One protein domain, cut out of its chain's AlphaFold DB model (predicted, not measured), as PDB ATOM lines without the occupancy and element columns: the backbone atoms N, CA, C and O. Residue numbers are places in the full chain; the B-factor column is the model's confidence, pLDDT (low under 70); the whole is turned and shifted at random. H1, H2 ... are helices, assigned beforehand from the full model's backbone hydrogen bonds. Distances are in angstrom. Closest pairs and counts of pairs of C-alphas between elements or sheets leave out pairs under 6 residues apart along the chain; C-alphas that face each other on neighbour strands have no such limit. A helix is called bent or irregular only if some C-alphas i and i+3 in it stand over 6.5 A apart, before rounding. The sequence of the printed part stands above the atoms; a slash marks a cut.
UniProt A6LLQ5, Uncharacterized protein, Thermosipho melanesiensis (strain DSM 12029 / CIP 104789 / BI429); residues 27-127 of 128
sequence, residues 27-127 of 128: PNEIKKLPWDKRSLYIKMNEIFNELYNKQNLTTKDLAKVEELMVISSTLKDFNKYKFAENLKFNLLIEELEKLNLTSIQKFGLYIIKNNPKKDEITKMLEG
ATOM      1  N   PRO A  27      28.808 -13.531   6.584       61.16
ATOM      2  CA  PRO A  27      27.496 -13.003   6.194       61.16
ATOM      3  C   PRO A  27      26.850 -12.146   7.292       61.16
ATOM      4  O   PRO A  27      26.008 -11.290   7.022       61.16
ATOM      5  N   ASN A  28      27.256 -12.368   8.544       60.72
ATOM      6  CA  ASN A  28      26.773 -11.648   9.714       60.72
ATOM      7  C   ASN A  28      27.312 -10.216   9.814       60.72
ATOM      8  O   ASN A  28      26.624  -9.366  10.373       60.72
ATOM      9  N   GLU A  29      28.493  -9.917   9.273       62.69
ATOM     10  CA  GLU A  29      29.019  -8.547   9.229       62.69
ATOM     11  C   GLU A  29      28.344  -7.719   8.134       62.69
ATOM     12  O   GLU A  29      27.921  -6.594   8.389       62.69
ATOM     13  N   ILE A  30      28.129  -8.304   6.951       61.75
ATOM     14  CA  ILE A  30      27.443  -7.629   5.836       61.75
ATOM     15  C   ILE A  30      25.989  -7.303   6.204       61.75
ATOM     16  O   ILE A  30      25.484  -6.224   5.889       61.75
ATOM     17  N   LYS A  31      25.299  -8.215   6.905       63.75
ATOM     18  CA  LYS A  31      23.901  -8.011   7.320       63.75
ATOM     19  C   LYS A  31      23.718  -6.827   8.273       63.75
ATOM     20  O   LYS A  31      22.649  -6.219   8.244       63.75
ATOM     21  N   LYS A  32      24.741  -6.477   9.063       73.62
ATOM     22  CA  LYS A  32      24.724  -5.322   9.979       73.62
ATOM     23  C   LYS A  32      24.835  -3.980   9.252       73.62
ATOM     24  O   LYS A  32      24.513  -2.951   9.840       73.62
ATOM     25  N   LEU A  33      25.279  -3.976   7.995       75.38
ATOM     26  CA  LEU A  33      25.415  -2.761   7.202       75.38
ATOM     27  C   LEU A  33      24.104  -2.405   6.477       75.38
ATOM     28  O   LEU A  33      23.419  -3.311   5.974       75.38
ATOM     29  N   PRO A  34      23.786  -1.098   6.366       81.19
ATOM     30  CA  PRO A  34      22.757  -0.586   5.461       81.19
ATOM     31  C   PRO A  34      22.959  -1.120   4.040       81.19
ATOM     32  O   PRO A  34      24.099  -1.260   3.593       81.19
ATOM     33  N   TRP A  35      21.869  -1.448   3.336       75.69
ATOM     34  CA  TRP A  35      21.937  -2.109   2.023       75.69
ATOM     35  C   TRP A  35      22.799  -1.317   1.032       75.69
ATOM     36  O   TRP A  35      23.669  -1.893   0.381       75.69
ATOM     37  N   ASP A  36      22.630   0.003   0.997       77.50
ATOM     38  CA  ASP A  36      23.371   0.959   0.169       77.50
ATOM     39  C   ASP A  36      24.895   0.912   0.380       77.50
ATOM     40  O   ASP A  36      25.656   1.271  -0.517       77.50
ATOM     41  N   LYS A  37      25.361   0.404   1.526       83.50
ATOM     42  CA  LYS A  37      26.788   0.299   1.869       83.50
ATOM     43  C   LYS A  37      27.375  -1.095   1.685       83.50
ATOM     44  O   LYS A  37      28.594  -1.246   1.738       83.50
ATOM     45  N   ARG A  38      26.550  -2.121   1.452       84.44
ATOM     46  CA  ARG A  38      27.014  -3.517   1.352       84.44
ATOM     47  C   ARG A  38      27.912  -3.740   0.143       84.44
ATOM     48  O   ARG A  38      28.976  -4.328   0.293       84.44
ATOM     49  N   SER A  39      27.526  -3.227  -1.026       86.88
ATOM     50  CA  SER A  39      28.339  -3.338  -2.246       86.88
ATOM     51  C   SER A  39      29.695  -2.648  -2.091       86.88
ATOM     52  O   SER A  39      30.715  -3.204  -2.487       86.88
ATOM     53  N   LEU A  40      29.721  -1.475  -1.449       89.25
ATOM     54  CA  LEU A  40      30.963  -0.771  -1.125       89.25
ATOM     55  C   LEU A  40      31.832  -1.572  -0.148       89.25
ATOM     56  O   LEU A  40      33.036  -1.663  -0.350       89.25
ATOM     57  N   TYR A  41      31.239  -2.184   0.880       89.38
ATOM     58  CA  TYR A  41      31.977  -2.992   1.857       89.38
ATOM     59  C   TYR A  41      32.600  -4.245   1.239       89.38
ATOM     60  O   TYR A  41      33.750  -4.568   1.532       89.38
ATOM     61  N   ILE A  42      31.863  -4.927   0.361       88.75
ATOM     62  CA  ILE A  42      32.379  -6.070  -0.400       88.75
ATOM     63  C   ILE A  42      33.579  -5.620  -1.234       88.75
ATOM     64  O   ILE A  42      34.672  -6.156  -1.062       88.75
ATOM     65  N   LYS A  43      33.410  -4.555  -2.028       91.88
ATOM     66  CA  LYS A  43      34.475  -4.003  -2.873       91.88
ATOM     67  C   LYS A  43      35.710  -3.581  -2.069       91.88
ATOM     68  O   LYS A  43      36.834  -3.856  -2.468       91.88
ATOM     69  N   MET A  44      35.512  -2.952  -0.909       94.56
ATOM     70  CA  MET A  44      36.595  -2.585   0.008       94.56
ATOM     71  C   MET A  44      37.424  -3.804   0.426       94.56
ATOM     72  O   MET A  44      38.650  -3.748   0.411       94.56
ATOM     73  N   ASN A  45      36.763  -4.901   0.808       92.25
ATOM     74  CA  ASN A  45      37.443  -6.116   1.247       92.25
ATOM     75  C   ASN A  45      38.119  -6.849   0.088       92.25
ATOM     76  O   ASN A  45      39.207  -7.382   0.276       92.25
ATOM     77  N   GLU A  46      37.513  -6.855  -1.100       93.38
ATOM     78  CA  GLU A  46      38.138  -7.394  -2.310       93.38
ATOM     79  C   GLU A  46      39.450  -6.667  -2.618       93.38
ATOM     80  O   GLU A  46      40.495  -7.308  -2.715       93.38
ATOM     81  N   ILE A  47      39.416  -5.329  -2.685       95.62
ATOM     82  CA  ILE A  47      40.605  -4.514  -2.963       95.62
ATOM     83  C   ILE A  47      41.648  -4.683  -1.853       95.62
ATOM     84  O   ILE A  47      42.832  -4.850  -2.140       95.62
ATOM     85  N   PHE A  48      41.224  -4.674  -0.585       95.50
ATOM     86  CA  PHE A  48      42.123  -4.894   0.547       95.50
ATOM     87  C   PHE A  48      42.826  -6.250   0.457       95.50
ATOM     88  O   PHE A  48      44.048  -6.303   0.554       95.50
ATOM     89  N   ASN A  49      42.081  -7.333   0.228       92.69
ATOM     90  CA  ASN A  49      42.648  -8.676   0.125       92.69
ATOM     91  C   ASN A  49      43.585  -8.808  -1.078       92.69
ATOM     92  O   ASN A  49      44.608  -9.484  -0.979       92.69
ATOM     93  N   GLU A  50      43.259  -8.174  -2.203       94.00
ATOM     94  CA  GLU A  50      44.138  -8.159  -3.368       94.00
ATOM     95  C   GLU A  50      45.465  -7.460  -3.045       94.00
ATOM     96  O   GLU A  50      46.528  -8.043  -3.246       94.00
ATOM     97  N   LEU A  51      45.411  -6.243  -2.495       94.88
ATOM     98  CA  LEU A  51      46.601  -5.455  -2.162       94.88
ATOM     99  C   LEU A  51      47.435  -6.094  -1.045       94.88
ATOM    100  O   LEU A  51      48.658  -6.064  -1.112       94.88
ATOM    101  N   TYR A  52      46.790  -6.692  -0.041       93.44
ATOM    102  CA  TYR A  52      47.459  -7.326   1.097       93.44
ATOM    103  C   TYR A  52      48.252  -8.576   0.696       93.44
ATOM    104  O   TYR A  52      49.333  -8.821   1.223       93.44
ATOM    105  N   ASN A  53      47.731  -9.366  -0.246       92.56
ATOM    106  CA  ASN A  53      48.368 -10.614  -0.676       92.56
ATOM    107  C   ASN A  53      49.314 -10.434  -1.872       92.56
ATOM    108  O   ASN A  53      49.984 -11.386  -2.285       92.56
ATOM    109  N   LYS A  54      49.370  -9.238  -2.464       92.62
ATOM    110  CA  LYS A  54      50.218  -8.976  -3.623       92.62
ATOM    111  C   LYS A  54      51.682  -8.857  -3.198       92.62
ATOM    112  O   LYS A  54      52.052  -7.939  -2.480       92.62
ATOM    113  N   GLN A  55      52.527  -9.762  -3.699       86.06
ATOM    114  CA  GLN A  55      53.959  -9.787  -3.369       86.06
ATOM    115  C   GLN A  55      54.726  -8.578  -3.922       86.06
ATOM    116  O   GLN A  55      55.581  -8.033  -3.236       86.06
ATOM    117  N   ASN A  56      54.410  -8.159  -5.153       86.50
ATOM    118  CA  ASN A  56      55.091  -7.062  -5.839       86.50
ATOM    119  C   ASN A  56      54.089  -5.954  -6.161       86.50
ATOM    120  O   ASN A  56      53.354  -6.025  -7.152       86.50
ATOM    121  N   LEU A  57      54.057  -4.946  -5.298       90.69
ATOM    122  CA  LEU A  57      53.284  -3.728  -5.501       90.69
ATOM    123  C   LEU A  57      54.060  -2.767  -6.405       90.69
ATOM    124  O   LEU A  57      55.281  -2.670  -6.340       90.69
ATOM    125  N   THR A  58      53.344  -2.084  -7.292       89.94
ATOM    126  CA  THR A  58      53.926  -1.139  -8.253       89.94
ATOM    127  C   THR A  58      53.056   0.107  -8.365       89.94
ATOM    128  O   THR A  58      51.919   0.130  -7.901       89.94
ATOM    129  N   THR A  59      53.526   1.133  -9.070       88.69
ATOM    130  CA  THR A  59      52.730   2.336  -9.380       88.69
ATOM    131  C   THR A  59      51.410   2.057 -10.084       88.69
ATOM    132  O   THR A  59      50.465   2.827  -9.941       88.69
ATOM    133  N   LYS A  60      51.297   0.936 -10.806       90.69
ATOM    134  CA  LYS A  60      50.036   0.513 -11.431       90.69
ATOM    135  C   LYS A  60      48.942   0.218 -10.402       90.69
ATOM    136  O   LYS A  60      47.763   0.281 -10.733       90.69
ATOM    137  N   ASP A  61      49.326  -0.079  -9.163       93.94
ATOM    138  CA  ASP A  61      48.412  -0.373  -8.062       93.94
ATOM    139  C   ASP A  61      47.937   0.887  -7.331       93.94
ATOM    140  O   ASP A  61      46.990   0.813  -6.551       93.94
ATOM    141  N   LEU A  62      48.530   2.055  -7.614       94.31
ATOM    142  CA  LEU A  62      48.200   3.309  -6.933       94.31
ATOM    143  C   LEU A  62      46.713   3.664  -7.081       94.31
ATOM    144  O   LEU A  62      46.086   4.084  -6.116       94.31
ATOM    145  N   ALA A  63      46.126   3.405  -8.254       95.19
ATOM    146  CA  ALA A  63      44.701   3.623  -8.495       95.19
ATOM    147  C   ALA A  63      43.814   2.765  -7.573       95.19
ATOM    148  O   ALA A  63      42.827   3.256  -7.030       95.19
ATOM    149  N   LYS A  64      44.190   1.499  -7.339       96.00
ATOM    150  CA  LYS A  64      43.473   0.605  -6.413       96.00
ATOM    151  C   LYS A  64      43.670   1.024  -4.961       96.00
ATOM    152  O   LYS A  64      42.738   0.946  -4.167       96.00
ATOM    153  N   VAL A  65      44.869   1.486  -4.610       96.88
ATOM    154  CA  VAL A  65      45.163   2.021  -3.276       96.88
ATOM    155  C   VAL A  65      44.305   3.259  -2.994       96.88
ATOM    156  O   VAL A  65      43.681   3.343  -1.940       96.88
ATOM    157  N   GLU A  66      44.212   4.194  -3.939       96.81
ATOM    158  CA  GLU A  66      43.362   5.382  -3.814       96.81
ATOM    159  C   GLU A  66      41.880   5.021  -3.722       96.81
ATOM    160  O   GLU A  66      41.160   5.564  -2.884       96.81
ATOM    161  N   GLU A  67      41.431   4.055  -4.521       96.81
ATOM    162  CA  GLU A  67      40.074   3.533  -4.428       96.81
ATOM    163  C   GLU A  67      39.788   2.937  -3.040       96.81
ATOM    164  O   GLU A  67      38.759   3.248  -2.430       96.81
ATOM    165  N   LEU A  68      40.719   2.153  -2.487       97.50
ATOM    166  CA  LEU A  68      40.601   1.619  -1.132       97.50
ATOM    167  C   LEU A  68      40.523   2.738  -0.089       97.50
ATOM    168  O   LEU A  68      39.696   2.647   0.820       97.50
ATOM    169  N   MET A  69      41.323   3.804  -0.216       97.38
ATOM    170  CA  MET A  69      41.245   4.970   0.674       97.38
ATOM    171  C   MET A  69      39.857   5.625   0.624       97.38
ATOM    172  O   MET A  69      39.254   5.865   1.672       97.38
ATOM    173  N   VAL A  70      39.322   5.880  -0.575       96.94
ATOM    174  CA  VAL A  70      38.014   6.535  -0.766       96.94
ATOM    175  C   VAL A  70      36.883   5.700  -0.166       96.94
ATOM    176  O   VAL A  70      36.053   6.221   0.589       96.94
ATOM    177  N   ILE A  71      36.856   4.399  -0.457       95.38
ATOM    178  CA  ILE A  71      35.812   3.505   0.053       95.38
ATOM    179  C   ILE A  71      35.936   3.352   1.575       95.38
ATOM    180  O   ILE A  71      34.933   3.472   2.282       95.38
ATOM    181  N   SER A  72      37.152   3.164   2.095       94.50
ATOM    182  CA  SER A  72      37.389   3.020   3.539       94.50
ATOM    183  C   SER A  72      36.988   4.280   4.307       94.50
ATOM    184  O   SER A  72      36.352   4.183   5.353       94.50
ATOM    185  N   SER A  73      37.267   5.469   3.760       94.62
ATOM    186  CA  SER A  73      36.831   6.745   4.341       94.62
ATOM    187  C   SER A  73      35.302   6.875   4.353       94.62
ATOM    188  O   SER A  73      34.702   7.187   5.385       94.62
ATOM    189  N   THR A  74      34.645   6.516   3.245       92.69
ATOM    190  CA  THR A  74      33.175   6.528   3.117       92.69
ATOM    191  C   THR A  74      32.497   5.596   4.131       92.69
ATOM    192  O   THR A  74      31.459   5.928   4.712       92.69
ATOM    193  N   LEU A  75      33.094   4.427   4.367       90.81
ATOM    194  CA  LEU A  75      32.608   3.432   5.323       90.81
ATOM    195  C   LEU A  75      33.105   3.663   6.757       90.81
ATOM    196  O   LEU A  75      32.651   2.964   7.663       90.81
ATOM    197  N   LYS A  76      33.971   4.661   6.978       92.38
ATOM    198  CA  LYS A  76      34.638   4.954   8.257       92.38
ATOM    199  C   LYS A  76      35.466   3.775   8.802       92.38
ATOM    200  O   LYS A  76      35.592   3.612  10.013       92.38
ATOM    201  N   ASP A  77      36.042   2.962   7.914       91.25
ATOM    202  CA  ASP A  77      36.995   1.898   8.261       91.25
ATOM    203  C   ASP A  77      38.416   2.484   8.339       91.25
ATOM    204  O   ASP A  77      39.177   2.502   7.369       91.25
ATOM    205  N   PHE A  78      38.770   3.010   9.513       93.38
ATOM    206  CA  PHE A  78      40.061   3.671   9.734       93.38
ATOM    207  C   PHE A  78      41.265   2.732   9.593       93.38
ATOM    208  O   PHE A  78      42.348   3.181   9.219       93.38
ATOM    209  N   ASN A  79      41.093   1.436   9.863       94.44
ATOM    210  CA  ASN A  79      42.186   0.469   9.777       94.44
ATOM    211  C   ASN A  79      42.592   0.251   8.318       94.44
ATOM    212  O   ASN A  79      43.771   0.374   7.980       94.44
ATOM    213  N   LYS A  80      41.615  -0.007   7.441       94.69
ATOM    214  CA  LYS A  80      41.877  -0.175   6.005       94.69
ATOM    215  C   LYS A  80      42.285   1.129   5.331       94.69
ATOM    216  O   LYS A  80      43.143   1.105   4.451       94.69
ATOM    217  N   TYR A  81      41.761   2.265   5.797       96.31
ATOM    218  CA  TYR A  81      42.224   3.579   5.351       96.31
ATOM    219  C   TYR A  81      43.717   3.778   5.645       96.31
ATOM    220  O   TYR A  81      44.484   4.078   4.734       96.31
ATOM    221  N   LYS A  82      44.150   3.548   6.893       96.56
ATOM    222  CA  LYS A  82      45.554   3.714   7.299       96.56
ATOM    223  C   LYS A  82      46.487   2.739   6.579       96.56
ATOM    224  O   LYS A  82      47.603   3.098   6.220       96.56
ATOM    225  N   PHE A  83      46.027   1.512   6.340       96.12
ATOM    226  CA  PHE A  83      46.752   0.549   5.513       96.12
ATOM    227  C   PHE A  83      46.989   1.087   4.094       96.12
ATOM    228  O   PHE A  83      48.122   1.085   3.617       96.12
ATOM    229  N   ALA A  84      45.937   1.585   3.441       96.56
ATOM    230  CA  ALA A  84      46.029   2.127   2.091       96.56
ATOM    231  C   ALA A  84      46.895   3.399   2.031       96.56
ATOM    232  O   ALA A  84      47.704   3.554   1.122       96.56
ATOM    233  N   GLU A  85      46.794   4.275   3.031       96.50
ATOM    234  CA  GLU A  85      47.636   5.467   3.158       96.50
ATOM    235  C   GLU A  85      49.128   5.109   3.257       96.50
ATOM    236  O   GLU A  85      49.944   5.647   2.507       96.50
ATOM    237  N   ASN A  86      49.480   4.139   4.108       95.00
ATOM    238  CA  ASN A  86      50.854   3.648   4.230       95.00
ATOM    239  C   ASN A  86      51.362   3.030   2.921       95.00
ATOM    240  O   ASN A  86      52.497   3.280   2.519       95.00
ATOM    241  N   LEU A  87      50.528   2.242   2.236       95.12
ATOM    242  CA  LEU A  87      50.873   1.677   0.931       95.12
ATOM    243  C   LEU A  87      51.144   2.765  -0.106       95.12
ATOM    244  O   LEU A  87      52.139   2.691  -0.826       95.12
ATOM    245  N   LYS A  88      50.279   3.783  -0.166       95.38
ATOM    246  CA  LYS A  88      50.448   4.923  -1.069       95.38
ATOM    247  C   LYS A  88      51.768   5.631  -0.796       95.38
ATOM    248  O   LYS A  88      52.511   5.906  -1.731       95.38
ATOM    249  N   PHE A  89      52.062   5.899   0.474       94.12
ATOM    250  CA  PHE A  89      53.309   6.532   0.879       94.12
ATOM    251  C   PHE A  89      54.525   5.718   0.424       94.12
ATOM    252  O   PHE A  89      55.374   6.251  -0.283       94.12
ATOM    253  N   ASN A  90      54.572   4.422   0.742       91.81
ATOM    254  CA  ASN A  90      55.697   3.557   0.380       91.81
ATOM    255  C   ASN A  90      55.921   3.499  -1.137       91.81
ATOM    256  O   ASN A  90      57.044   3.693  -1.592       91.81
ATOM    257  N   LEU A  91      54.850   3.320  -1.918       93.44
ATOM    258  CA  LEU A  91      54.928   3.296  -3.381       93.44
ATOM    259  C   LEU A  91      55.483   4.602  -3.956       93.44
ATOM    260  O   LEU A  91      56.315   4.580  -4.859       93.44
ATOM    261  N   LEU A  92      55.034   5.748  -3.441       92.12
ATOM    262  CA  LEU A  92      55.517   7.047  -3.910       92.12
ATOM    263  C   LEU A  92      56.982   7.281  -3.525       92.12
ATOM    264  O   LEU A  92      57.739   7.809  -4.336       92.12
ATOM    265  N   ILE A  93      57.397   6.869  -2.324       90.94
ATOM    266  CA  ILE A  93      58.796   6.963  -1.889       90.94
ATOM    267  C   ILE A  93      59.699   6.100  -2.775       90.94
ATOM    268  O   ILE A  93      60.715   6.598  -3.252       90.94
ATOM    269  N   GLU A  94      59.319   4.851  -3.055       89.00
ATOM    270  CA  GLU A  94      60.090   3.959  -3.931       89.00
ATOM    271  C   GLU A  94      60.270   4.527  -5.344       89.00
ATOM    272  O   GLU A  94      61.328   4.370  -5.951       89.00
ATOM    273  N   GLU A  95      59.260   5.210  -5.884       89.44
ATOM    274  CA  GLU A  95      59.392   5.886  -7.175       89.44
ATOM    275  C   GLU A  95      60.284   7.120  -7.108       89.44
ATOM    276  O   GLU A  95      61.083   7.343  -8.016       89.44
ATOM    277  N   LEU A  96      60.197   7.905  -6.032       88.88
ATOM    278  CA  LEU A  96      61.085   9.048  -5.827       88.88
ATOM    279  C   LEU A  96      62.552   8.608  -5.723       88.88
ATOM    280  O   LEU A  96      63.421   9.286  -6.263       88.88
ATOM    281  N   GLU A  97      62.832   7.462  -5.098       87.44
ATOM    282  CA  GLU A  97      64.185   6.893  -4.996       87.44
ATOM    283  C   GLU A  97      64.773   6.484  -6.357       87.44
ATOM    284  O   GLU A  97      65.994   6.501  -6.525       87.44
ATOM    285  N   LYS A  98      63.930   6.165  -7.348       89.06
ATOM    286  CA  LYS A  98      64.365   5.844  -8.721       89.06
ATOM    287  C   LYS A  98      64.736   7.084  -9.532       89.06
ATOM    288  O   LYS A  98      65.349   6.959 -10.593       89.06
ATOM    289  N   LEU A  99      64.360   8.278  -9.071       90.25
ATOM    290  CA  LEU A  99      64.693   9.526  -9.748       90.25
ATOM    291  C   LEU A  99      66.148   9.918  -9.483       90.25
ATOM    292  O   LEU A  99      66.722   9.646  -8.427       90.25
ATOM    293  N   ASN A 100      66.748  10.636 -10.433       88.62
ATOM    294  CA  ASN A 100      68.079  11.206 -10.243       88.62
ATOM    295  C   ASN A 100      68.007  12.454  -9.343       88.62
ATOM    296  O   ASN A 100      68.019  13.589  -9.819       88.62
ATOM    297  N   LEU A 101      67.867  12.226  -8.038       89.94
ATOM    298  CA  LEU A 101      67.730  13.271  -7.028       89.94
ATOM    299  C   LEU A 101      69.078  13.926  -6.691       89.94
ATOM    300  O   LEU A 101      70.102  13.256  -6.536       89.94
ATOM    301  N   THR A 102      69.055  15.242  -6.487       90.94
ATOM    302  CA  THR A 102      70.184  15.996  -5.912       90.94
ATOM    303  C   THR A 102      70.433  15.594  -4.452       90.94
ATOM    304  O   THR A 102      69.548  15.055  -3.787       90.94
ATOM    305  N   SER A 103      71.619  15.886  -3.906       86.12
ATOM    306  CA  SER A 103      71.960  15.554  -2.510       86.12
ATOM    307  C   SER A 103      70.977  16.147  -1.492       86.12
ATOM    308  O   SER A 103      70.591  15.467  -0.545       86.12
ATOM    309  N   ILE A 104      70.502  17.375  -1.727       88.25
ATOM    310  CA  ILE A 104      69.507  18.040  -0.870       88.25
ATOM    311  C   ILE A 104      68.164  17.300  -0.926       88.25
ATOM    312  O   ILE A 104      67.537  17.066   0.103       88.25
ATOM    313  N   GLN A 105      67.731  16.884  -2.119       87.69
ATOM    314  CA  GLN A 105      66.486  16.132  -2.289       87.69
ATOM    315  C   GLN A 105      66.569  14.735  -1.666       87.69
ATOM    316  O   GLN A 105      65.601  14.291  -1.057       87.69
ATOM    317  N   LYS A 106      67.725  14.064  -1.754       87.00
ATOM    318  CA  LYS A 106      67.969  12.784  -1.069       87.00
ATOM    319  C   LYS A 106      67.885  12.933   0.449       87.00
ATOM    320  O   LYS A 106      67.264  12.104   1.105       87.00
ATOM    321  N   PHE A 107      68.451  14.007   0.994       86.88
ATOM    322  CA  PHE A 107      68.350  14.314   2.419       86.88
ATOM    323  C   PHE A 107      66.905  14.619   2.843       86.88
ATOM    324  O   PHE A 107      66.419  14.076   3.832       86.88
ATOM    325  N   GLY A 108      66.174  15.410   2.052       87.94
ATOM    326  CA  GLY A 108      64.750  15.660   2.283       87.94
ATOM    327  C   GLY A 108      63.915  14.374   2.260       87.94
ATOM    328  O   GLY A 108      63.101  14.150   3.153       87.94
ATOM    329  N   LEU A 109      64.167  13.491   1.291       89.50
ATOM    330  CA  LEU A 109      63.508  12.189   1.198       89.50
ATOM    331  C   LEU A 109      63.830  11.293   2.402       89.50
ATOM    332  O   LEU A 109      62.936  10.641   2.935       89.50
ATOM    333  N   TYR A 110      65.080  11.306   2.872       86.75
ATOM    334  CA  TYR A 110      65.496  10.593   4.078       86.75
ATOM    335  C   TYR A 110      64.722  11.060   5.317       86.75
ATOM    336  O   TYR A 110      64.234  10.220   6.076       86.75
ATOM    337  N   ILE A 111      64.561  12.374   5.497       88.69
ATOM    338  CA  ILE A 111      63.781  12.938   6.606       88.69
ATOM    339  C   ILE A 111      62.319  12.500   6.509       88.69
ATOM    340  O   ILE A 111      61.757  12.038   7.497       88.69
ATOM    341  N   ILE A 112      61.713  12.600   5.323       87.31
ATOM    342  CA  ILE A 112      60.309  12.221   5.103       87.31
ATOM    343  C   ILE A 112      60.091  10.728   5.393       87.31
ATOM    344  O   ILE A 112      59.113  10.367   6.041       87.31
ATOM    345  N   LYS A 113      61.006   9.865   4.942       87.25
ATOM    346  CA  LYS A 113      60.906   8.406   5.086       87.25
ATOM    347  C   LYS A 113      61.113   7.934   6.526       87.25
ATOM    348  O   LYS A 113      60.401   7.045   6.979       87.25
ATOM    349  N   ASN A 114      62.099   8.496   7.222       86.19
ATOM    350  CA  ASN A 114      62.536   7.985   8.526       86.19
ATOM    351  C   ASN A 114      62.006   8.796   9.711       86.19
ATOM    352  O   ASN A 114      62.098   8.327  10.841       86.19
ATOM    353  N   ASN A 115      61.467   9.995   9.463       86.75
ATOM    354  CA  ASN A 115      61.019  10.945  10.482       86.75
ATOM    355  C   ASN A 115      61.988  11.035  11.691       86.75
ATOM    356  O   ASN A 115      61.569  10.803  12.831       86.75
ATOM    357  N   PRO A 116      63.292  11.292  11.447       86.06
ATOM    358  CA  PRO A 116      64.325  11.276  12.480       86.06
ATOM    359  C   PRO A 116      64.094  12.373  13.523       86.06
ATOM    360  O   PRO A 116      63.421  13.380  13.274       86.06
ATOM    361  N   LYS A 117      64.678  12.202  14.712       87.62
ATOM    362  CA  LYS A 117      64.560  13.213  15.773       87.62
ATOM    363  C   LYS A 117      65.327  14.479  15.393       87.62
ATOM    364  O   LYS A 117      66.342  14.421  14.705       87.62
ATOM    365  N   LYS A 118      64.890  15.629  15.916       85.06
ATOM    366  CA  LYS A 118      65.535  16.929  15.665       85.06
ATOM    367  C   LYS A 118      67.046  16.895  15.929       85.06
ATOM    368  O   LYS A 118      67.807  17.400  15.118       85.06
ATOM    369  N   ASP A 119      67.465  16.249  17.012       85.94
ATOM    370  CA  ASP A 119      68.876  16.169  17.402       85.94
ATOM    371  C   ASP A 119      69.715  15.346  16.407       85.94
ATOM    372  O   ASP A 119      70.884  15.648  16.187       85.94
ATOM    373  N   GLU A 120      69.123  14.329  15.771       83.94
ATOM    374  CA  GLU A 120      69.774  13.540  14.715       83.94
ATOM    375  C   GLU A 120      69.922  14.360  13.430       83.94
ATOM    376  O   GLU A 120      70.969  14.312  12.791       83.94
ATOM    377  N   ILE A 121      68.909  15.163  13.088       85.56
ATOM    378  CA  ILE A 121      68.957  16.075  11.937       85.56
ATOM    379  C   ILE A 121      70.069  17.111  12.126       85.56
ATOM    380  O   ILE A 121      70.840  17.347  11.201       85.56
ATOM    381  N   THR A 122      70.176  17.706  13.318       83.50
ATOM    382  CA  THR A 122      71.214  18.700  13.629       83.50
ATOM    383  C   THR A 122      72.614  18.108  13.464       83.50
ATOM    384  O   THR A 122      73.430  18.689  12.759       83.50
ATOM    385  N   LYS A 123      72.861  16.901  13.992       84.12
ATOM    386  CA  LYS A 123      74.148  16.200  13.824       84.12
ATOM    387  C   LYS A 123      74.491  15.925  12.359       84.12
ATOM    388  O   LYS A 123      75.620  16.144  11.938       84.12
ATOM    389  N   MET A 124      73.510  15.493  11.561       82.12
ATOM    390  CA  MET A 124      73.710  15.252  10.125       82.12
ATOM    391  C   MET A 124      74.029  16.532   9.337       82.12
ATOM    392  O   MET A 124      74.692  16.455   8.305       82.12
ATOM    393  N   LEU A 125      73.543  17.693   9.791       81.94
ATOM    394  CA  LEU A 125      73.808  18.995   9.166       81.94
ATOM    395  C   LEU A 125      75.145  19.603   9.604       81.94
ATOM    396  O   LEU A 125      75.756  20.334   8.827       81.94
ATOM    397  N   GLU A 126      75.581  19.316  10.830       83.75
ATOM    398  CA  GLU A 126      76.825  19.835  11.413       83.75
ATOM    399  C   GLU A 126      78.072  19.038  10.989       83.75
ATOM    400  O   GLU A 126      79.178  19.569  11.077       83.75
ATOM    401  N   GLY A 127      77.900  17.842  10.410       65.75
ATOM    402  CA  GLY A 127      78.967  17.113   9.716       65.75
ATOM    403  C   GLY A 127      79.900  16.299  10.616       65.75
ATOM    404  O   GLY A 127      81.093  16.235  10.315       65.75
TER     405      GLY A 127
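What this domain is: This is residues 27 to 127 of the 128 residues of an uncharacterized protein of Thermosipho melanesiensis (strain DSM 12029 / CIP 104789 / BI429) (UniProt A6LLQ5). H2, H3 and H4 make an up-and-down bundle, each running against the one before, with H1 at one end of the rod and H5 and H6 at the other. The printed part has 101 residues with six named helices, H1 to H6 in order, all helix. It is loose, with a radius of gyration of the C-alphas of 18.4 A and spans of 61 by 28 by 19 A.

Where its parts are: H1, residues 27 to 31, begins at C-alpha 27 (27.496, -13.003, 6.194). First to last C-alpha, H2, residues 35 to 53, measures 27.9 A; H3, 59 to 75, 24.9 A; H4, 78 to 97, 28.4 A. H5 is residues 103 to 114; H6, 118 to 126, ends at C-alpha 126 (76.825, 19.835, 11.413). H2 and H3 are only just irregular: C-alphas 36 and 39 are 7.0 A apart, 60 and 63 6.8 A.

How they stand to each other: H2 and H3, a hairpin, touch, closest C-alphas Met 44 and Leu 68, 5.9 A, opposite ways at 36 degrees, only just steep. H3 and H4, a hairpin, touch at Met 69 and Tyr 81, closest C-alphas, 5.0 A. H5 is close but not clearly touching H4. O i to N i+4 pairs are within hydrogen-bond range throughout H1, H4, H5 and H6, in 13 of 15 in H2 and 11 of 13 in H3.

The domain as a whole: The printed part has no cut; its links are tight. Residues 27 to 31 and 127 have pLDDT under 70.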